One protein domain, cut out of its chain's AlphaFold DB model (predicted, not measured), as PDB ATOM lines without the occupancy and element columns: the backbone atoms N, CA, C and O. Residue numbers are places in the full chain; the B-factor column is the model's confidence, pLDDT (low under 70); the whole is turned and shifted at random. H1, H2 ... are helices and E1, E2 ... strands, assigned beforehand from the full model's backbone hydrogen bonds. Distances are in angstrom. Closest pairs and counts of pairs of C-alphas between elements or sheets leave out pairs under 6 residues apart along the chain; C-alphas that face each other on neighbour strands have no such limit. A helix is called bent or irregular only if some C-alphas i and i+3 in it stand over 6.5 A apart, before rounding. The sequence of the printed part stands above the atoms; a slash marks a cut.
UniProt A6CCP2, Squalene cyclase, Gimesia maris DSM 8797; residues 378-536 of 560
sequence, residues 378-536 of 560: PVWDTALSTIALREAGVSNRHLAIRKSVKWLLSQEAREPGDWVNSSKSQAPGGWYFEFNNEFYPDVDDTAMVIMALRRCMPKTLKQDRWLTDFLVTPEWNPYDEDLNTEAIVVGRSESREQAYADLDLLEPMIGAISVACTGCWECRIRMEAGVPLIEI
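This is residues 378 to 536 of the 560 residues of the protein "Squalene cyclase" of Gimesia maris DSM 8797 (UniProt A6CCP2). A crossed, up-and-down bundle of H1, H2, H4 and the arm H6b has H4 at its middle; a long strand hairpin, E1 and E2, covers H4 and H6b on the side away from H1 and H2. A small hairpin, E3 and E4, sits beside the first part of H4, and the long link from H3 lies round that end of the bundle. The printed part has 159 residues, with six named helices and four strands in the order H1 H2 H3 H4 H5 E1 E2 H6 E3 E4; its class is mixed, and both two-stranded sheets are antiparallel. The whole is compact, with a radius of gyration of the C-alphas of 15.9 A and spans of 49 by 38 by 30 A.

H1, residues 378 to 391, begins at C-alpha 378 (150.339, 228.275, 211.403) and is 19.7 A long. H2, residues 399 to 410, measures 16.7 A, and H3 is residues 418 to 421. H4, residues 443 to 456, begins at C-alpha 443 (163.321, 236.011, 214.402) and is 20.1 A long. H5 is residues 461 to 464. E1, residues 466 to 472, and E2, residues 485 to 491, measure 19.8 A and 19.6 A. H6, residues 496 to 519, was assigned as one helix by its hydrogen bonds but is bent: C-alphas 505 and 508 are 6.8 A apart. Its arms, H6a, residues 496 to 505, and H6b, residues 508 to 519, stand at a steep tilt of 43 degrees. E3 is residues 524 to 528; E4, residues 531 to 535, ends at C-alpha 535 (166.539, 242.805, 222.967).

H1 and H2 form a helical hairpin and touch at Thr 386 and Ile 401, their closest C-alphas, 6.5 A apart. H4 touches H1, closest C-alphas Ala 383 and Val 449 at 5.1 A. H4 touches H2, closest C-alphas Val 405 and Leu 453 at 6.6 A. H4 also touches H6b, closest C-alphas Ile 450 and Ile 513 at 5.8 A, at a shallow tilt of 28 degrees, opposite ways. The closest C-alphas of E2 and H6b, Ala 487 and Ile 510, are 7.6 A apart. In the hairpin E1 and E2, N 469 and O 488 are within hydrogen-bond range at 2.9 A. In the hairpin E3 and E4, N 533 and O 526 are at 2.8 A. H4 and E4 are near each other, with 7 pairs of C-alphas within 10 A. H3 touches no helix. In H1, H2, H4, H6a and H6b every O i to N i+4 pair is within hydrogen-bond range; H3 and H5 are too short for such a pair.

The two C-alphas farthest apart, Asn 421 and Glu 494, are 49.4 A apart. The printed part has no cut. The links H3 to H4 and E1 to E2 are long. The mean pLDDT of the printed part is 75.3; 51 residues are under 70, among them residues 469 to 489 and 517 to 536.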
ATOM      1  N   PRO A 378     150.241 229.675 211.007       98.50
ATOM      2  CA  PRO A 378     150.339 228.275 211.403       98.50
ATOM      3  C   PRO A 378     151.651 227.914 212.111       98.50
ATOM      4  O   PRO A 378     151.643 227.042 212.982       98.50
ATOM      5  N   VAL A 379     152.780 228.541 211.764       98.62
ATOM      6  CA  VAL A 379     154.073 228.231 212.393       98.62
ATOM      7  C   VAL A 379     154.090 228.727 213.829       98.62
ATOM      8  O   VAL A 379     154.316 227.926 214.748       98.62
ATOM      9  N   TRP A 380     153.732 229.993 214.018       98.50
ATOM     10  CA  TRP A 380     153.595 230.631 215.319       98.50
ATOM     11  C   TRP A 380     152.646 229.863 216.244       98.50
ATOM     12  O   TRP A 380     153.018 229.449 217.351       98.50
ATOM     13  N   ASP A 381     151.433 229.577 215.759       98.69
ATOM     14  CA  ASP A 381     150.395 228.882 216.519       98.69
ATOM     15  C   ASP A 381     150.823 227.461 216.888       98.69
ATOM     16  O   ASP A 381     150.571 226.990 218.005       98.69
ATOM     17  N   THR A 382     151.510 226.765 215.980       98.81
ATOM     18  CA  THR A 382     151.993 225.401 216.220       98.81
ATOM     19  C   THR A 382     153.130 225.373 217.231       98.81
ATOM     20  O   THR A 382     153.153 224.485 218.095       98.81
ATOM     21  N   ALA A 383     154.061 226.326 217.165       98.44
ATOM     22  CA  ALA A 383     155.146 226.445 218.128       98.44
ATOM     23  C   ALA A 383     154.594 226.710 219.537       98.44
ATOM     24  O   ALA A 383     154.884 225.948 220.467       98.44
ATOM     25  N   LEU A 384     153.720 227.711 219.683       98.44
ATOM     26  CA  LEU A 384     153.061 228.050 220.948       98.44
ATOM     27  C   LEU A 384     152.227 226.894 221.505       98.44
ATOM     28  O   LEU A 384     152.362 226.541 222.679       98.44
ATOM     29  N   SER A 385     151.409 226.262 220.663       98.69
ATOM     30  CA  SER A 385     150.565 225.136 221.075       98.69
ATOM     31  C   SER A 385     151.406 223.946 221.525       98.69
ATOM     32  O   SER A 385     151.125 223.331 222.555       98.69
ATOM     33  N   THR A 386     152.495 223.650 220.810       98.50
ATOM     34  CA  THR A 386     153.433 222.587 221.189       98.50
ATOM     35  C   THR A 386     154.070 222.878 222.547       98.50
ATOM     36  O   THR A 386     154.107 221.995 223.406       98.50
ATOM     37  N   ILE A 387     154.525 224.112 222.779       97.31
ATOM     38  CA  ILE A 387     155.088 224.542 224.065       97.31
ATOM     39  C   ILE A 387     154.060 224.367 225.188       97.31
ATOM     40  O   ILE A 387     154.349 223.688 226.176       97.31
ATOM     41  N   ALA A 388     152.853 224.906 225.011       97.69
ATOM     42  CA  ALA A 388     151.790 224.860 226.009       97.69
ATOM     43  C   ALA A 388     151.380 223.419 226.354       97.69
ATOM     44  O   ALA A 388     151.253 223.072 227.528       97.69
ATOM     45  N   LEU A 389     151.236 222.541 225.356       98.00
ATOM     46  CA  LEU A 389     150.914 221.128 225.575       98.00
ATOM     47  C   LEU A 389     152.025 220.397 226.337       98.00
ATOM     48  O   LEU A 389     151.737 219.582 227.220       98.00
ATOM     49  N   ARG A 390     153.295 220.692 226.031       94.50
ATOM     50  CA  ARG A 390     154.440 220.121 226.754       94.50
ATOM     51  C   ARG A 390     154.487 220.587 228.204       94.50
ATOM     52  O   ARG A 390     154.758 219.769 229.080       94.50
ATOM     53  N   GLU A 391     154.183 221.855 228.469       92.56
ATOM     54  CA  GLU A 391     154.101 222.402 229.829       92.56
ATOM     55  C   GLU A 391     152.873 221.878 230.596       92.56
ATOM     56  O   GLU A 391     152.957 221.633 231.797       92.56
ATOM     57  N   ALA A 392     151.779 221.554 229.899       92.69
ATOM     58  CA  ALA A 392     150.600 220.879 230.454       92.69
ATOM     59  C   ALA A 392     150.778 219.355 230.670       92.69
ATOM     60  O   ALA A 392     149.812 218.649 230.975       92.69
ATOM     61  N   GLY A 393     151.995 218.826 230.499       89.56
ATOM     62  CA  GLY A 393     152.343 217.433 230.798       89.56
ATOM     63  C   GLY A 393     152.057 216.421 229.682       89.56
ATOM     64  O   GLY A 393     152.187 215.218 229.914       89.56
ATOM     65  N   VAL A 394     151.696 216.852 228.467       92.38
ATOM     66  CA  VAL A 394     151.558 215.936 227.318       92.38
ATOM     67  C   VAL A 394     152.929 215.393 226.951       92.38
ATOM     68  O   VAL A 394     153.821 216.177 226.654       92.38
ATOM     69  N   SER A 395     153.112 214.069 226.940       89.62
ATOM     70  CA  SER A 395     154.390 213.417 226.602       89.62
ATOM     71  C   SER A 395     154.902 213.788 225.198       89.62
ATOM     72  O   SER A 395     154.121 213.907 224.260       89.62
ATOM     73  N   ASN A 396     156.224 213.881 225.015       84.81
ATOM     74  CA  ASN A 396     156.858 214.066 223.701       84.81
ATOM     75  C   ASN A 396     156.649 212.865 222.765       84.81
ATOM     76  O   ASN A 396     156.772 212.992 221.550       84.81
ATOM     77  N   ARG A 397     156.295 211.702 223.323       86.12
ATOM     78  CA  ARG A 397     155.924 210.497 222.573       86.12
ATOM     79  C   ARG A 397     154.469 210.526 222.100       86.12
ATOM     80  O   ARG A 397     154.092 209.689 221.281       86.12
ATOM     81  N   HIS A 398     153.659 211.463 222.597       92.75
ATOM     82  CA  HIS A 398     152.270 211.616 222.178       92.75
ATOM     83  C   HIS A 398     152.194 211.920 220.677       92.75
ATOM     84  O   HIS A 398     152.965 212.733 220.163       92.75
ATOM     85  N   LEU A 399     151.248 211.293 219.971       95.88
ATOM     86  CA  LEU A 399     151.135 211.403 218.514       95.88
ATOM     87  C   LEU A 399     151.011 212.861 218.049       95.88
ATOM     88  O   LEU A 399     151.702 213.253 217.114       95.88
ATOM     89  N   ALA A 400     150.193 213.662 218.739       97.19
ATOM     90  CA  ALA A 400     150.016 215.084 218.435       97.19
ATOM     91  C   ALA A 400     151.340 215.867 218.459       97.19
ATOM     92  O   ALA A 400     151.619 216.621 217.532       97.19
ATOM     93  N   ILE A 401     152.190 215.628 219.465       97.31
ATOM     94  CA  ILE A 401     153.493 216.293 219.586       97.31
ATOM     95  C   ILE A 401     154.449 215.833 218.484       97.31
ATOM     96  O   ILE A 401     155.151 216.637 217.882       97.31
ATOM     97  N   ARG A 402     154.469 214.534 218.169       95.06
ATOM     98  CA  ARG A 402     155.321 214.017 217.088       95.06
ATOM     99  C   ARG A 402     154.926 214.593 215.729       95.06
ATOM    100  O   ARG A 402     155.803 214.887 214.920       95.06
ATOM    101  N   LYS A 403     153.622 214.750 215.482       97.88
ATOM    102  CA  LYS A 403     153.111 215.395 214.270       97.88
ATOM    103  C   LYS A 403     153.503 216.872 214.215       97.88
ATOM    104  O   LYS A 403     153.995 217.298 213.178       97.88
ATOM    105  N   SER A 404     153.372 217.609 215.319       98.44
ATOM    106  CA  SER A 404     153.729 219.033 215.352       98.44
ATOM    107  C   SER A 404     155.221 219.266 215.133       98.44
ATOM    108  O   SER A 404     155.589 220.096 214.311       98.44
ATOM    109  N   VAL A 405     156.087 218.465 215.763       97.50
ATOM    110  CA  VAL A 405     157.540 218.500 215.527       97.50
ATOM    111  C   VAL A 405     157.865 218.208 214.064       97.50
ATOM    112  O   VAL A 405     158.625 218.947 213.448       97.50
ATOM    113  N   LYS A 406     157.279 217.149 213.490       97.25
ATOM    114  CA  LYS A 406     157.502 216.801 212.081       97.25
ATOM    115  C   LYS A 406     157.078 217.939 211.153       97.25
ATOM    116  O   LYS A 406     157.802 218.240 210.209       97.25
ATOM    117  N   TRP A 407     155.920 218.540 211.415       98.50
ATOM    118  CA  TRP A 407     155.399 219.633 210.608       98.50
ATOM    119  C   TRP A 407     156.279 220.885 210.731       98.50
ATOM    120  O   TRP A 407     156.728 221.391 209.710       98.50
ATOM    121  N   LEU A 408     156.659 221.299 211.946       98.25
ATOM    122  CA  LEU A 408     157.569 222.433 212.159       98.25
ATOM    123  C   LEU A 408     158.901 222.243 211.422       98.25
ATOM    124  O   LEU A 408     159.353 223.141 210.723       98.25
ATOM    125  N   LEU A 409     159.503 221.052 211.492       96.44
ATOM    126  CA  LEU A 409     160.737 220.754 210.754       96.44
ATOM    127  C   LEU A 409     160.569 220.867 209.229       96.44
ATOM    128  O   LEU A 409     161.524 221.211 208.539       96.44
ATOM    129  N   SER A 410     159.374 220.603 208.690       96.06
ATOM    130  CA  SER A 410     159.098 220.797 207.259       96.06
ATOM    131  C   SER A 410     158.858 222.251 206.848       96.06
ATOM    132  O   SER A 410     158.779 222.519 205.654       96.06
ATOM    133  N   GLN A 411     158.734 223.178 207.799       96.62
ATOM    134  CA  GLN A 411     158.565 224.615 207.538       96.62
ATOM    135  C   GLN A 411     159.877 225.403 207.656       96.62
ATOM    136  O   GLN A 411     159.887 226.613 207.465       96.62
ATOM    137  N   GLU A 412     160.991 224.735 207.968       94.00
ATOM    138  CA  GLU A 412     162.310 225.371 208.020       94.00
ATOM    139  C   GLU A 412     162.675 225.962 206.648       94.00
ATOM    140  O   GLU A 412     162.636 225.263 205.630       94.00
ATOM    141  N   ALA A 413     163.067 227.236 206.618       92.19
ATOM    142  CA  ALA A 413     163.566 227.883 205.412       92.19
ATOM    143  C   ALA A 413     164.929 227.290 205.027       92.19
ATOM    144  O   ALA A 413     165.889 227.334 205.797       92.19
ATOM    145  N   ARG A 414     165.024 226.732 203.815       90.12
ATOM    146  CA  ARG A 414     166.225 226.019 203.334       90.12
ATOM    147  C   ARG A 414     166.966 226.739 202.222       90.12
ATOM    148  O   ARG A 414     168.016 226.267 201.787       90.12
ATOM    149  N   GLU A 415     166.462 227.890 201.795       88.62
ATOM    150  CA  GLU A 415     167.101 228.729 200.792       88.62
ATOM    151  C   GLU A 415     167.354 230.161 201.280       88.62
ATOM    152  O   GLU A 415     166.681 230.652 202.189       88.62
ATOM    153  N   PRO A 416     168.357 230.844 200.697       88.31
ATOM    154  CA  PRO A 416     168.614 232.254 200.955       88.31
ATOM    155  C   PRO A 416     167.404 233.142 200.648       88.31
ATOM    156  O   PRO A 416     166.924 233.194 199.515       88.31
ATOM    157  N   GLY A 417     166.973 233.907 201.648       90.06
ATOM    158  CA  GLY A 417     165.934 234.920 201.507       90.06
ATOM    159  C   GLY A 417     166.488 236.332 201.351       90.06
ATOM    160  O   GLY A 417     167.681 236.560 201.155       90.06
ATOM    161  N   ASP A 418     165.613 237.321 201.490       90.12
ATOM    162  CA  ASP A 418     165.978 238.736 201.390       90.12
ATOM    163  C   ASP A 418     166.936 239.189 202.503       90.12
ATOM    164  O   ASP A 418     167.699 240.141 202.317       90.12
ATOM    165  N   TRP A 419     166.916 238.496 203.639       84.25
ATOM    166  CA  TRP A 419     167.746 238.752 204.814       84.25
ATOM    167  C   TRP A 419     169.249 238.606 204.541       84.25
ATOM    168  O   TRP A 419     170.035 239.288 205.193       84.25
ATOM    169  N   VAL A 420     169.681 237.844 203.523       86.19
ATOM    170  CA  VAL A 420     171.110 237.777 203.129       86.19
ATOM    171  C   VAL A 420     171.656 239.122 202.654       86.19
ATOM    172  O   VAL A 420     172.861 239.293 202.452       86.19
ATOM    173  N   ASN A 421     170.766 240.091 202.419       82.25
ATOM    174  CA  ASN A 421     171.168 241.432 202.053       82.25
ATOM    175  C   ASN A 421     171.603 242.293 203.255       82.25
ATOM    176  O   ASN A 421     172.266 243.310 203.039       82.25
ATOM    177  N   SER A 422     171.286 241.871 204.477       71.94
ATOM    178  CA  SER A 422     171.619 242.595 205.712       71.94
ATOM    179  C   SER A 422     172.372 241.711 206.715       71.94
ATOM    180  O   SER A 422     173.227 242.201 207.441       71.94
ATOM    181  N   SER A 423     172.160 240.392 206.679       69.62
ATOM    182  CA  SER A 423     172.825 239.428 207.556       69.62
ATOM    183  C   SER A 423     174.271 239.136 207.146       69.62
ATOM    184  O   SER A 423     174.604 239.021 205.962       69.62
ATOM    185  N   LYS A 424     175.133 238.951 208.155       66.25
ATOM    186  CA  LYS A 424     176.506 238.445 207.987       66.25
ATOM    187  C   LYS A 424     176.537 236.940 207.698       66.25
ATOM    188  O   LYS A 424     177.447 236.476 207.012       66.25
ATOM    189  N   SER A 425     175.572 236.187 208.229       66.19
ATOM    190  CA  SER A 425     175.438 234.755 207.954       66.19
ATOM    191  C   SER A 425     174.738 234.553 206.614       66.19
ATOM    192  O   SER A 425     173.875 235.337 206.230       66.19
ATOM    193  N   GLN A 426     175.131 233.515 205.880       69.56
ATOM    194  CA  GLN A 426     174.505 233.133 204.607       69.56
ATOM    195  C   GLN A 426     173.924 231.718 204.649       69.56
ATOM    196  O   GLN A 426     173.385 231.253 203.647       69.56
ATOM    197  N   ALA A 427     174.051 231.023 205.783       77.50
ATOM    198  CA  ALA A 427     173.489 229.693 205.945       77.50
ATOM    199  C   ALA A 427     171.961 229.814 206.072       77.50
ATOM    200  O   ALA A 427     171.500 230.478 207.003       77.50
ATOM    201  N   PRO A 428     171.178 229.234 205.144       81.81
ATOM    202  CA  PRO A 428     169.731 229.282 205.239       81.81
ATOM    203  C   PRO A 428     169.244 228.459 206.429       81.81
ATOM    204  O   PRO A 428     169.781 227.389 206.712       81.81
ATOM    205  N   GLY A 429     168.244 228.994 207.115       83.12
ATOM    206  CA  GLY A 429     167.637 228.427 208.306       83.12
ATOM    207  C   GLY A 429     166.561 229.358 208.847       83.12
ATOM    208  O   GLY A 429     166.322 230.439 208.300       83.12
ATOM    209  N   GLY A 430     165.954 228.956 209.957       89.19
ATOM    210  CA  GLY A 430     164.881 229.714 210.588       89.19
ATOM    211  C   GLY A 430     163.504 229.364 210.034       89.19
ATOM    212  O   GLY A 430     163.351 228.502 209.168       89.19
ATOM    213  N   TRP A 431     162.500 230.028 210.586       94.94
ATOM    214  CA  TRP A 431     161.090 229.811 210.298       94.94
ATOM    215  C   TRP A 431     160.402 231.145 210.032       94.94
ATOM    216  O   TRP A 431     160.859 232.182 210.503       94.94
ATOM    217  N   TYR A 432     159.344 231.096 209.234       95.19
ATOM    218  CA  TYR A 432     158.463 232.217 208.916       95.19
ATOM    219  C   TYR A 432     157.092 231.984 209.555       95.19
ATOM    220  O   TYR A 432     156.724 230.836 209.792       95.19
ATOM    221  N   PHE A 433     156.332 233.050 209.772       97.38
ATOM    222  CA  PHE A 433     154.989 233.017 210.355       97.38
ATOM    223  C   PHE A 433     153.963 232.148 209.591       97.38
ATOM    224  O   PHE A 433     153.138 231.453 210.199       97.38
ATOM    225  N   GLU A 434     153.999 232.186 208.251       97.81
ATOM    226  CA  GLU A 434     152.986 231.590 207.366       97.81
ATOM    227  C   GLU A 434     153.228 230.105 207.005       97.81
ATOM    228  O   GLU A 434     154.125 229.454 207.521       97.81
ATOM    229  N   PHE A 435     152.419 229.530 206.098       97.12
ATOM    230  CA  PHE A 435     152.646 228.173 205.556       97.12
ATOM    231  C   PHE A 435     153.806 228.108 204.556       97.12
ATOM    232  O   PHE A 435     154.446 227.068 204.397       97.12
ATOM    233  N   ASN A 436     154.040 229.192 203.819       96.56
ATOM    234  CA  ASN A 436     155.093 229.256 202.820       96.56
ATOM    235  C   ASN A 436     155.545 230.703 202.629       96.56
ATOM    236  O   ASN A 436     154.807 231.525 202.075       96.56
ATOM    237  N   ASN A 437     156.760 231.008 203.081       96.12
ATOM    238  CA  ASN A 437     157.358 232.329 202.935       96.12
ATOM    239  C   ASN A 437     158.895 232.283 203.024       96.12
ATOM    240  O   ASN A 437     159.512 233.056 203.755       96.12
ATOM    241  N   GLU A 438     159.542 231.376 202.276       93.00
ATOM    242  CA  GLU A 438     160.983 231.066 202.423       93.00
ATOM    243  C   GLU A 438     161.917 232.288 202.307       93.00
ATOM    244  O   GLU A 438     163.028 232.284 202.835       93.00
ATOM    245  N   PHE A 439     161.482 233.358 201.635       93.38
ATOM    246  CA  PHE A 439     162.272 234.583 201.495       93.38
ATOM    247  C   PHE A 439     162.331 235.438 202.768       93.38
ATOM    248  O   PHE A 439     163.210 236.305 202.866       93.38
ATOM    249  N   TYR A 440     161.411 235.215 203.707       93.44
ATOM    250  CA  TYR A 440     161.173 236.068 204.866       93.44
ATOM    251  C   TYR A 440     160.983 235.268 206.172       93.44
ATOM    252  O   TYR A 440     159.987 235.490 206.852       93.44
ATOM    253  N   PRO A 441     161.919 234.376 206.563       92.12
ATOM    254  CA  PRO A 441     161.950 233.899 207.941       92.12
ATOM    255  C   PRO A 441     162.137 235.081 208.896       92.12
ATOM    256  O   PRO A 441     162.906 236.010 208.614       92.12
ATOM    257  N   ASP A 442     161.449 235.029 210.024       87.44
ATOM    258  CA  ASP A 442     161.484 236.040 211.069       87.44
ATOM    259  C   ASP A 442     162.066 235.460 212.368       87.44
ATOM    260  O   ASP A 442     162.272 234.252 212.545       87.44
ATOM    261  N   VAL A 443     162.490 236.362 213.246       85.69
ATOM    262  CA  VAL A 443     163.321 236.011 214.402       85.69
ATOM    263  C   VAL A 443     162.479 235.377 215.502       85.69
ATOM    264  O   VAL A 443     162.940 234.456 216.180       85.69
ATOM    265  N   ASP A 444     161.278 235.893 215.718       85.19
ATOM    266  CA  ASP A 444     160.382 235.459 216.771       85.19
ATOM    267  C   ASP A 444     159.802 234.078 216.472       85.19
ATOM    268  O   ASP A 444     159.898 233.218 217.354       85.19
ATOM    269  N   ASP A 445     159.327 233.792 215.255       92.06
ATOM    270  CA  ASP A 445     158.934 232.433 214.864       92.06
ATOM    271  C   ASP A 445     160.108 231.471 215.003       92.06
ATOM    272  O   ASP A 445     159.986 230.412 215.626       92.06
ATOM    273  N   THR A 446     161.291 231.865 214.527       89.00
ATOM    274  CA  THR A 446     162.499 231.045 214.667       89.00
ATOM    275  C   THR A 446     162.792 230.703 216.131       89.00
ATOM    276  O   THR A 446     163.022 229.537 216.472       89.00
ATOM    277  N   ALA A 447     162.745 231.691 217.026       85.69
ATOM    278  CA  ALA A 447     162.970 231.480 218.451       85.69
ATOM    279  C   ALA A 447     161.898 230.568 219.069       85.69
ATOM    280  O   ALA A 447     162.228 229.638 219.815       85.69
ATOM    281  N   MET A 448     160.626 230.787 218.735       91.81
ATOM    282  CA  MET A 448     159.509 229.997 219.248       91.81
ATOM    283  C   MET A 448     159.562 228.546 218.776       91.81
ATOM    284  O   MET A 448     159.343 227.629 219.577       91.81
ATOM    285  N   VAL A 449     159.936 228.304 217.521       94.75
ATOM    286  CA  VAL A 449     160.122 226.949 217.001       94.75
ATOM    287  C   VAL A 449     161.290 226.254 217.697       94.75
ATOM    288  O   VAL A 449     161.115 225.139 218.191       94.75
ATOM    289  N   ILE A 450     162.446 226.909 217.860       88.75
ATOM    290  CA  ILE A 450     163.578 226.351 218.625       88.75
ATOM    291  C   ILE A 450     163.145 225.993 220.055       88.75
ATOM    292  O   ILE A 450     163.441 224.906 220.562       88.75
ATOM    293  N   MET A 451     162.398 226.884 220.710       86.31
ATOM    294  CA  MET A 451     161.856 226.664 222.051       86.31
ATOM    295  C   MET A 451     160.906 225.464 222.118       86.31
ATOM    296  O   MET A 451     160.941 224.728 223.116       86.31
ATOM    297  N   ALA A 452     160.072 225.269 221.096       93.19
ATOM    298  CA  ALA A 452     159.166 224.135 220.972       93.19
ATOM    299  C   ALA A 452     159.940 222.826 220.762       93.19
ATOM    300  O   ALA A 452     159.761 221.879 221.534       93.19
ATOM    301  N   LEU A 453     160.864 222.792 219.795       91.44
ATOM    302  CA  LEU A 453     161.705 221.628 219.501       91.44
ATOM    303  C   LEU A 453     162.508 221.200 220.738       91.44
ATOM    304  O   LEU A 453     162.457 220.032 221.132       91.44
ATOM    305  N   ARG A 454     163.142 222.148 221.443       86.94
ATOM    306  CA  ARG A 454     163.862 221.877 222.699       86.94
ATOM    307  C   ARG A 454     162.958 221.261 223.770       86.94
ATOM    308  O   ARG A 454     163.380 220.364 224.496       86.94
ATOM    309  N   ARG A 455     161.705 221.708 223.909       87.12
ATOM    310  CA  ARG A 455     160.756 221.144 224.896       87.12
ATOM    311  C   ARG A 455     160.282 219.737 224.534       87.12
ATOM    312  O   ARG A 455     159.850 218.994 225.426       87.12
ATOM    313  N   CYS A 456     160.359 219.366 223.262       90.12
ATOM    314  CA  CYS A 456     160.053 218.026 222.775       90.12
ATOM    315  C   CYS A 456     161.227 217.052 222.932       90.12
ATOM    316  O   CYS A 456     161.007 215.838 222.941       90.12
ATOM    317  N   MET A 457     162.446 217.555 223.139       83.62
ATOM    318  CA  MET A 457     163.599 216.702 223.402       83.62
ATOM    319  C   MET A 457     163.479 215.951 224.744       83.62
ATOM    320  O   MET A 457     162.810 216.424 225.671       83.62
ATOM    321  N   PRO A 458     164.099 214.763 224.854       78.19
ATOM    322  CA  PRO A 458     164.197 214.005 226.101       78.19
ATOM    323  C   PRO A 458     164.864 214.826 227.215       78.19
ATOM    324  O   PRO A 458     165.957 215.350 227.016       78.19
ATOM    325  N   LYS A 459     164.236 214.938 228.394       71.62
ATOM    326  CA  LYS A 459     164.731 215.802 229.489       71.62
ATOM    327  C   LYS A 459     165.273 215.038 230.684       71.62
ATOM    328  O   LYS A 459     166.013 215.605 231.479       71.62
ATOM    329  N   THR A 460     164.882 213.777 230.869       67.50
ATOM    330  CA  THR A 460     165.380 212.983 231.996       67.50
ATOM    331  C   THR A 460     165.586 211.525 231.609       67.50
ATOM    332  O   THR A 460     164.692 210.874 231.074       67.50
ATOM    333  N   LEU A 461     166.729 210.951 232.002       67.31
ATOM    334  CA  LEU A 461     166.996 209.518 231.810       67.31
ATOM    335  C   LEU A 461     165.989 208.618 232.550       67.31
ATOM    336  O   LEU A 461     165.814 207.465 232.169       67.31
ATOM    337  N   LYS A 462     165.329 209.131 233.601       68.56
ATOM    338  CA  LYS A 462     164.320 208.386 234.369       68.56
ATOM    339  C   LYS A 462     163.007 208.202 233.604       68.56
ATOM    340  O   LYS A 462     162.373 207.169 233.779       68.56
ATOM    341  N   GLN A 463     162.592 209.185 232.804       66.69
ATOM    342  CA  GLN A 463     161.295 209.162 232.113       66.69
ATOM    343  C   GLN A 463     161.434 208.911 230.607       66.69
ATOM    344  O   GLN A 463     160.612 208.207 230.029       66.69
ATOM    345  N   ASP A 464     162.489 209.430 229.972       65.75
ATOM    346  CA  ASP A 464     162.551 209.537 228.512       65.75
ATOM    347  C   ASP A 464     163.550 208.580 227.839       65.75
ATOM    348  O   ASP A 464     163.622 208.565 226.609       65.75
ATOM    349  N   ARG A 465     164.289 207.755 228.604       74.75
ATOM    350  CA  ARG A 465     165.448 206.911 228.189       74.75
ATOM    351  C   ARG A 465     166.675 207.683 227.701       74.75
ATOM    352  O   ARG A 465     167.797 207.222 227.897       74.75
ATOM    353  N   TRP A 466     166.451 208.841 227.099       73.00
ATOM    354  CA  TRP A 466     167.452 209.774 226.614       73.00
ATOM    355  C   TRP A 466     167.387 211.083 227.409       73.00
ATOM    356  O   TRP A 466     166.390 211.398 228.057       73.00
ATOM    357  N   LEU A 467     168.476 211.827 227.382       72.75
ATOM    358  CA  LEU A 467     168.650 213.158 227.931       72.75
ATOM    359  C   LEU A 467     169.335 213.982 226.850       72.75
ATOM    360  O   LEU A 467     170.388 213.584 226.353       72.75
ATOM    361  N   THR A 468     168.750 215.122 226.523       74.69
ATOM    362  CA  THR A 468     169.371 216.128 225.676       74.69
ATOM    363  C   THR A 468     169.434 217.432 226.446       74.69
ATOM    364  O   THR A 468     168.417 217.895 226.966       74.69
ATOM    365  N   ASP A 469     170.620 218.020 226.512       68.19
ATOM    366  CA  ASP A 469     170.817 219.345 227.081       68.19
ATOM    367  C   ASP A 469     171.727 220.183 226.184       68.19
ATOM    368  O   ASP A 469     172.536 219.644 225.430       68.19
ATOM    369  N   PHE A 470     171.576 221.500 226.258       66.94
ATOM    370  CA  PHE A 470     172.397 222.443 225.507       66.94
ATOM    371  C   PHE A 470     173.261 223.214 226.494       66.94
ATOM    372  O   PHE A 470     172.741 223.950 227.334       66.94
ATOM    373  N   LEU A 471     174.575 223.043 226.392       58.56
ATOM    374  CA  LEU A 471     175.528 223.839 227.144       58.56
ATOM    375  C   LEU A 471     175.831 225.114 226.366       58.56
ATOM    376  O   LEU A 471     176.280 225.076 225.220       58.56
ATOM    377  N   VAL A 472     175.602 226.240 227.030       57.03
ATOM    378  CA  VAL A 472     176.146 227.533 226.626       57.03
ATOM    379  C   VAL A 472     177.444 227.706 227.407       57.03
ATOM    380  O   VAL A 472     177.461 227.483 228.622       57.03
ATOM    381  N   THR A 473     178.542 228.032 226.728       52.50
ATOM    382  CA  THR A 473     179.846 228.205 227.378       52.50
ATOM    383  C   THR A 473     179.771 229.255 228.509       52.50
ATOM    384  O   THR A 473     179.040 230.238 228.381       52.50
ATOM    385  N   PRO A 474     180.486 229.064 229.643       40.34
ATOM    386  CA  PRO A 474     180.295 229.864 230.866       40.34
ATOM    387  C   PRO A 474     180.602 231.358 230.717       40.34
ATOM    388  O   PRO A 474     180.105 232.177 231.487       40.34
ATOM    389  N   GLU A 475     181.414 231.719 229.729       47.75
ATOM    390  CA  GLU A 475     181.719 233.100 229.359       47.75
ATOM    391  C   GLU A 475     180.643 233.608 228.397       47.75
ATOM    392  O   GLU A 475     180.905 233.962 227.252       47.75
ATOM    393  N   TRP A 476     179.391 233.600 228.856       42.91
ATOM    394  CA  TRP A 476     178.302 234.189 228.093       42.91
ATOM    395  C   TRP A 476     178.523 235.702 228.013       42.91
ATOM    396  O   TRP A 476     178.272 236.448 228.961       42.91
ATOM    397  N   ASN A 477     179.033 236.148 226.868       44.72
ATOM    398  CA  ASN A 477     179.173 237.545 226.517       44.72
ATOM    399  C   ASN A 477     178.194 237.848 225.368       44.72
ATOM    400  O   ASN A 477     178.368 237.321 224.271       44.72
ATOM    401  N   PRO A 478     177.191 238.725 225.558       40.56
ATOM    402  CA  PRO A 478     176.219 239.070 224.515       40.56
ATOM    403  C   PRO A 478     176.824 239.857 223.330       40.56
ATOM    404  O   PRO A 478     176.084 240.310 222.454       40.56
ATOM    405  N   TYR A 479     178.144 240.077 223.330       41.28
ATOM    406  CA  TYR A 479     178.932 240.707 222.269       41.28
ATOM    407  C   TYR A 479     179.916 239.745 221.582       41.28
ATOM    408  O   TYR A 479     180.612 240.188 220.671       41.28
ATOM    409  N   ASP A 480     180.010 238.485 222.018       47.19
ATOM    410  CA  ASP A 480     180.899 237.500 221.396       47.19
ATOM    411  C   ASP A 480     180.210 236.851 220.187       47.19
ATOM    412  O   ASP A 480     179.099 236.329 220.297       47.19
ATOM    413  N   GLU A 481     180.843 236.954 219.017       47.94
ATOM    414  CA  GLU A 481     180.323 236.430 217.747       47.94
ATOM    415  C   GLU A 481     180.506 234.900 217.642       47.94
ATOM    416  O   GLU A 481     179.867 234.272 216.798       47.94
ATOM    417  N   ASP A 482     181.307 234.296 218.531       48.00
ATOM    418  CA  ASP A 482     181.642 232.868 218.549       48.00
ATOM    419  C   ASP A 482     180.927 232.117 219.695       48.00
ATOM    420  O   ASP A 482     181.537 231.421 220.514       48.00
ATOM    421  N   LEU A 483     179.597 232.238 219.765       50.31
ATOM    422  CA  LEU A 483     178.779 231.439 220.686       50.31
ATOM    423  C   LEU A 483     178.787 229.959 220.271       50.31
ATOM    424  O   LEU A 483     177.957 229.492 219.491       50.31
ATOM    425  N   ASN A 484     179.708 229.189 220.850       51.47
ATOM    426  CA  ASN A 484     179.706 227.736 220.733       51.47
ATOM    427  C   ASN A 484     178.634 227.150 221.658       51.47
ATOM    428  O   ASN A 484     178.804 227.076 222.874       51.47
ATOM    429  N   THR A 485     177.512 226.734 221.067       54.44
ATOM    430  CA  THR A 485     176.500 225.932 221.761       54.44
ATOM    431  C   THR A 485     176.802 224.458 221.524       54.44
ATOM    432  O   THR A 485     176.769 223.992 220.386       54.44
ATOM    433  N   GLU A 486     177.074 223.709 222.591       62.38
ATOM    434  CA  GLU A 486     177.267 222.260 222.510       62.38
ATOM    435  C   GLU A 486     175.984 221.538 222.923       62.38
ATOM    436  O   GLU A 486     175.445 221.763 224.008       62.38
ATOM    437  N   ALA A 487     175.485 220.647 222.066       63.81
ATOM    438  CA  ALA A 487     174.393 219.748 222.417       63.81
ATOM    439  C   ALA A 487     174.965 218.457 223.019       63.81
ATOM    440  O   ALA A 487     175.693 217.718 222.355       63.81
ATOM    441  N   ILE A 488     174.607 218.159 224.264       67.31
ATOM    442  CA  ILE A 488     174.918 216.888 224.916       67.31
ATOM    443  C   ILE A 488     173.703 215.979 224.789       67.31
ATOM    444  O   ILE A 488     172.633 216.286 225.310       67.31
ATOM    445  N   VAL A 489     173.882 214.830 224.139       68.25
ATOM    446  CA  VAL A 489     172.862 213.781 224.030       68.25
ATOM    447  C   VAL A 489     173.384 212.514 224.700       68.25
ATOM    448  O   VAL A 489     174.394 211.951 224.287       68.25
ATOM    449  N   VAL A 490     172.696 212.054 225.744       72.88
ATOM    450  CA  VAL A 490     173.040 210.847 226.509       72.88
ATOM    451  C   VAL A 490     171.816 209.952 226.588       72.88
ATOM    452  O   VAL A 490     170.731 210.426 226.897       72.88
ATOM    453  N   GLY A 491     171.958 208.647 226.371       72.69
ATOM    454  CA  GLY A 491     170.812 207.742 226.433       72.69
ATOM    455  C   GLY A 491     171.130 206.323 226.844       72.69
ATOM    456  O   GLY A 491     172.286 205.910 226.923       72.69
ATOM    457  N   ARG A 492     170.058 205.581 227.133       72.25
ATOM    458  CA  ARG A 492     170.076 204.148 227.425       72.25
ATOM    459  C   ARG A 492     169.029 203.435 226.572       72.25
ATOM    460  O   ARG A 492     167.824 203.615 226.766       72.25
ATOM    461  N   SER A 493     169.493 202.550 225.699       76.44
ATOM    462  CA  SER A 493     168.635 201.702 224.868       76.44
ATOM    463  C   SER A 493     168.908 200.223 225.147       76.44
ATOM    464  O   SER A 493     169.993 199.856 225.588       76.44
ATOM    465  N   GLU A 494     167.892 199.382 224.943       76.62
ATOM    466  CA  GLU A 494     167.961 197.925 225.172       76.62
ATOM    467  C   GLU A 494     168.789 197.192 224.114       76.62
ATOM    468  O   GLU A 494     169.322 196.119 224.383       76.62
ATOM    469  N   SER A 495     168.920 197.779 222.923       76.44
ATOM    470  CA  SER A 495     169.755 197.271 221.842       76.44
ATOM    471  C   SER A 495     170.407 198.415 221.072       76.44
ATOM    472  O   SER A 495     170.010 199.581 221.182       76.44
ATOM    473  N   ARG A 496     171.416 198.070 220.271       74.19
ATOM    474  CA  ARG A 496     172.114 199.012 219.396       74.19
ATOM    475  C   ARG A 496     171.185 199.556 218.308       74.19
ATOM    476  O   ARG A 496     171.227 200.742 218.009       74.19
ATOM    477  N   GLU A 497     170.323 198.709 217.759       75.88
ATOM    478  CA  GLU A 497     169.357 199.064 216.716       75.88
ATOM    479  C   GLU A 497     168.331 200.069 217.249       75.88
ATOM    480  O   GLU A 497     168.041 201.063 216.587       75.88
ATOM    481  N   GLN A 498     167.849 199.864 218.479       71.12
ATOM    482  CA  GLN A 498     166.953 200.812 219.136       71.12
ATOM    483  C   GLN A 498     167.662 202.134 219.451       71.12
ATOM    484  O   GLN A 498     167.047 203.188 219.347       71.12
ATOM    485  N   ALA A 499     168.951 202.094 219.810       69.31
ATOM    486  CA  ALA A 499     169.729 203.308 220.047       69.31
ATOM    487  C   ALA A 499     169.861 204.166 218.783       69.31
ATOM    488  O   ALA A 499     169.674 205.377 218.855       69.31
ATOM    489  N   TYR A 500     170.142 203.545 217.633       73.06
ATOM    490  CA  TYR A 500     170.187 204.260 216.357       73.06
ATOM    491  C   TYR A 500     168.818 204.816 215.973       73.06
ATOM    492  O   TYR A 500     168.719 206.001 215.693       73.06
ATOM    493  N   ALA A 501     167.755 204.015 216.080       71.38
ATOM    494  CA  ALA A 501     166.404 204.487 215.782       71.38
ATOM    495  C   ALA A 501     165.973 205.672 216.671       71.38
ATOM    496  O   ALA A 501     165.281 206.573 216.205       71.38
ATOM    497  N   ASP A 502     166.375 205.686 217.945       70.50
ATOM    498  CA  ASP A 502     166.105 206.805 218.851       70.50
ATOM    499  C   ASP A 502     166.930 208.056 218.484       70.50
ATOM    500  O   ASP A 502     166.413 209.169 218.569       70.50
ATOM    501  N   LEU A 503     168.189 207.894 218.061       73.25
ATOM    502  CA  LEU A 503     169.047 208.998 217.615       73.25
ATOM    503  C   LEU A 503     168.576 209.604 216.291       73.25
ATOM    504  O   LEU A 503     168.511 210.828 216.188       73.25
ATOM    505  N   ASP A 504     168.158 208.773 215.337       77.38
ATOM    506  CA  ASP A 504     167.595 209.203 214.051       77.38
ATOM    507  C   ASP A 504     166.339 210.077 214.247       77.38
ATOM    508  O   ASP A 504     166.015 210.928 213.420       77.38
ATOM    509  N   LEU A 505     165.620 209.908 215.366       73.94
ATOM    510  CA  LEU A 505     164.480 210.758 215.729       73.94
ATOM    511  C   LEU A 505     164.892 212.119 216.310       73.94
ATOM    512  O   LEU A 505     164.109 213.067 216.237       73.94
ATOM    513  N   LEU A 506     166.076 212.220 216.920       77.94
ATOM    514  CA  LEU A 506     166.582 213.448 217.545       77.94
ATOM    515  C   LEU A 506     167.409 214.297 216.578       77.94
ATOM    516  O   LEU A 506     167.372 215.525 216.675       77.94
ATOM    517  N   GLU A 507     168.125 213.657 215.653       82.69
ATOM    518  CA  GLU A 507     169.023 214.304 214.695       82.69
ATOM    519  C   GLU A 507     168.361 215.473 213.941       82.69
ATOM    520  O   GLU A 507     168.943 216.560 213.958       82.69
ATOM    521  N   PRO A 508     167.137 215.353 213.382       84.75
ATOM    522  CA  PRO A 508     166.509 216.464 212.669       84.75
ATOM    523  C   PRO A 508     166.262 217.689 213.554       84.75
ATOM    524  O   PRO A 508     166.449 218.818 213.110       84.75
ATOM    525  N   MET A 509     165.878 217.483 214.819       84.19
ATOM    526  CA  MET A 509     165.644 218.587 215.757       84.19
ATOM    527  C   MET A 509     166.953 219.265 216.166       84.19
ATOM    528  O   MET A 509     167.002 220.487 216.256       84.19
ATOM    529  N   ILE A 510     168.014 218.490 216.409       81.00
ATOM    530  CA  ILE A 510     169.336 219.031 216.760       81.00
ATOM    531  C   ILE A 510     169.926 219.797 215.573       81.00
ATOM    532  O   ILE A 510     170.436 220.902 215.752       81.00
ATOM    533  N   GLY A 511     169.812 219.236 214.366       79.94
ATOM    534  CA  GLY A 511     170.238 219.875 213.127       79.94
ATOM    535  C   GLY A 511     169.532 221.210 212.907       79.94
ATOM    536  O   GLY A 511     170.206 222.221 212.746       79.94
ATOM    537  N   ALA A 512     168.201 221.232 212.999       82.69
ATOM    538  CA  ALA A 512     167.411 222.444 212.792       82.69
ATOM    539  C   ALA A 512     167.713 223.533 213.842       82.69
ATOM    540  O   ALA A 512     167.870 224.703 213.498       82.69
ATOM    541  N   ILE A 513     167.880 223.161 215.120       80.25
ATOM    542  CA  ILE A 513     168.293 224.109 216.171       80.25
ATOM    543  C   ILE A 513     169.687 224.676 215.875       80.25
ATOM    544  O   ILE A 513     169.891 225.880 215.981       80.25
ATOM    545  N   SER A 514     170.641 223.829 215.482       74.19
ATOM    546  CA  SER A 514     172.008 224.253 215.157       74.19
ATOM    547  C   SER A 514     172.046 225.220 213.966       74.19
ATOM    548  O   SER A 514     172.657 226.288 214.037       74.19
ATOM    549  N   VAL A 515     171.341 224.882 212.884       74.19
ATOM    550  CA  VAL A 515     171.253 225.716 211.678       74.19
ATOM    551  C   VAL A 515     170.594 227.059 211.995       74.19
ATOM    552  O   VAL A 515     171.130 228.110 211.652       74.19
ATOM    553  N   ALA A 516     169.484 227.068 212.729       72.69
ATOM    554  CA  ALA A 516     168.812 228.312 213.090       72.69
ATOM    555  C   ALA A 516     169.658 229.205 214.017       72.69
ATOM    556  O   ALA A 516     169.759 230.412 213.783       72.69
ATOM    557  N   CYS A 517     170.359 228.612 214.991       67.50
ATOM    558  CA  CYS A 517     171.317 229.312 215.851       67.50
ATOM    559  C   CYS A 517     172.563 229.815 215.107       67.50
ATOM    560  O   CYS A 517     173.327 230.576 215.685       67.50
ATOM    561  N   THR A 518     172.814 229.414 213.859       62.09
ATOM    562  CA  THR A 518     173.956 229.891 213.052       62.09
ATOM    563  C   THR A 518     173.527 230.811 211.902       62.09
ATOM    564  O   THR A 518     174.314 231.646 211.448       62.09
ATOM    565  N   GLY A 519     172.277 230.706 211.443       50.50
ATOM    566  CA  GLY A 519     171.713 231.483 210.334       50.50
ATOM    567  C   GLY A 519     171.092 232.828 210.730       50.50
ATOM    568  O   GLY A 519     171.172 233.789 209.965       50.50
ATOM    569  N   CYS A 520     170.511 232.936 211.930       45.84
ATOM    570  CA  CYS A 520     169.658 234.068 212.309       45.84
ATOM    571  C   CYS A 520     170.394 235.082 213.210       45.84
ATOM    572  O   CYS A 520     170.263 235.042 214.430       45.84
ATOM    573  N   TRP A 521     171.190 235.998 212.639       46.12
ATOM    574  CA  TRP A 521     171.929 236.993 213.440       46.12
ATOM    575  C   TRP A 521     171.845 238.420 212.891       46.12
ATOM    576  O   TRP A 521     172.798 238.933 212.314       46.12
ATOM    577  N   GLU A 522     170.718 239.082 213.170       35.97
ATOM    578  CA  GLU A 522     170.692 240.522 213.504       35.97
ATOM    579  C   GLU A 522     169.819 240.853 214.740       35.97
ATOM    580  O   GLU A 522     169.777 242.004 215.167       35.97
ATOM    581  N   CYS A 523     169.201 239.866 215.405       32.91
ATOM    582  CA  CYS A 523     168.568 240.048 216.717       32.91
ATOM    583  C   CYS A 523     169.338 239.281 217.792       32.91
ATOM    584  O   CYS A 523     169.535 238.072 217.693       32.91
ATOM    585  N   ARG A 524     169.778 239.987 218.835       36.75
ATOM    586  CA  ARG A 524     170.459 239.376 219.977       36.75
ATOM    587  C   ARG A 524     169.415 238.726 220.880       36.75
ATOM    588  O   ARG A 524     168.707 239.411 221.612       36.75
ATOM    589  N   ILE A 525     169.325 237.401 220.837       32.59
ATOM    590  CA  ILE A 525     168.557 236.637 221.823       32.59
ATOM    591  C   ILE A 525     169.386 236.596 223.109       32.59
ATOM    592  O   ILE A 525     170.440 235.960 223.173       32.59
ATOM    593  N   ARG A 526     168.928 237.297 224.147       30.25
ATOM    594  CA  ARG A 526     169.545 237.269 225.472       30.25
ATOM    595  C   ARG A 526     168.989 236.060 226.222       30.25
ATOM    596  O   ARG A 526     167.794 235.995 226.480       30.25
ATOM    597  N   MET A 527     169.825 235.081 226.558       31.95
ATOM    598  CA  MET A 527     169.426 233.951 227.405       31.95
ATOM    599  C   MET A 527     169.857 234.239 228.841       31.95
ATOM    600  O   MET A 527     170.995 233.973 229.211       31.95
ATOM    601  N   GLU A 528     168.956 234.772 229.664       27.67
ATOM    602  CA  GLU A 528     169.175 234.837 231.113       27.67
ATOM    603  C   GLU A 528     168.495 233.631 231.771       27.67
ATOM    604  O   GLU A 528     167.303 233.388 231.593       27.67
ATOM    605  N   ALA A 529     169.276 232.824 232.499       28.91
ATOM    606  CA  ALA A 529     168.792 231.670 233.266       28.91
ATOM    607  C   ALA A 529     167.949 230.638 232.471       28.91
ATOM    608  O   ALA A 529     167.097 229.955 233.038       28.91
ATOM    609  N   GLY A 530     168.192 230.486 231.163       33.47
ATOM    610  CA  GLY A 530     167.501 229.499 230.323       33.47
ATOM    611  C   GLY A 530     166.128 229.932 229.789       33.47
ATOM    612  O   GLY A 530     165.393 229.078 229.279       33.47
ATOM    613  N   VAL A 531     165.798 231.227 229.872       26.03
ATOM    614  CA  VAL A 531     164.633 231.861 229.232       26.03
ATOM    615  C   VAL A 531     165.130 232.894 228.206       26.03
ATOM    616  O   VAL A 531     165.997 233.699 228.550       26.03
ATOM    617  N   PRO A 532     164.631 232.895 226.955       32.31
ATOM    618  CA  PRO A 532     164.998 233.917 225.983       32.31
ATOM    619  C   PRO A 532     164.251 235.232 226.260       32.31
ATOM    620  O   PRO A 532     163.025 235.261 226.346       32.31
ATOM    621  N   LEU A 533     165.008 236.319 226.377       26.84
ATOM    622  CA  LEU A 533     164.561 237.710 226.359       26.84
ATOM    623  C   LEU A 533     165.028 238.341 225.040       26.84
ATOM    624  O   LEU A 533     166.203 238.249 224.678       26.84
ATOM    625  N   ILE A 534     164.104 238.964 224.309       30.23
ATOM    626  CA  ILE A 534     164.379 239.616 223.022       30.23
ATOM    627  C   ILE A 534     164.797 241.069 223.291       30.23
ATOM    628  O   ILE A 534     163.978 241.875 223.730       30.23
ATOM    629  N   GLU A 535     166.057 241.416 223.012       24.70
ATOM    630  CA  GLU A 535     166.539 242.805 222.967       24.70
ATOM    631  C   GLU A 535     166.973 243.139 221.526       24.70
ATOM    632  O   GLU A 535     167.974 242.632 221.016       24.70
ATOM    633  N   ILE A 536     166.211 244.003 220.849       24.78
ATOM    634  CA  ILE A 536     166.518 244.482 219.493       24.78
ATOM    635  C   ILE A 536     167.580 245.588 219.608       24.78
ATOM    636  O   ILE A 536     167.275 246.695 220.048       24.78
TER     637      ILE A 536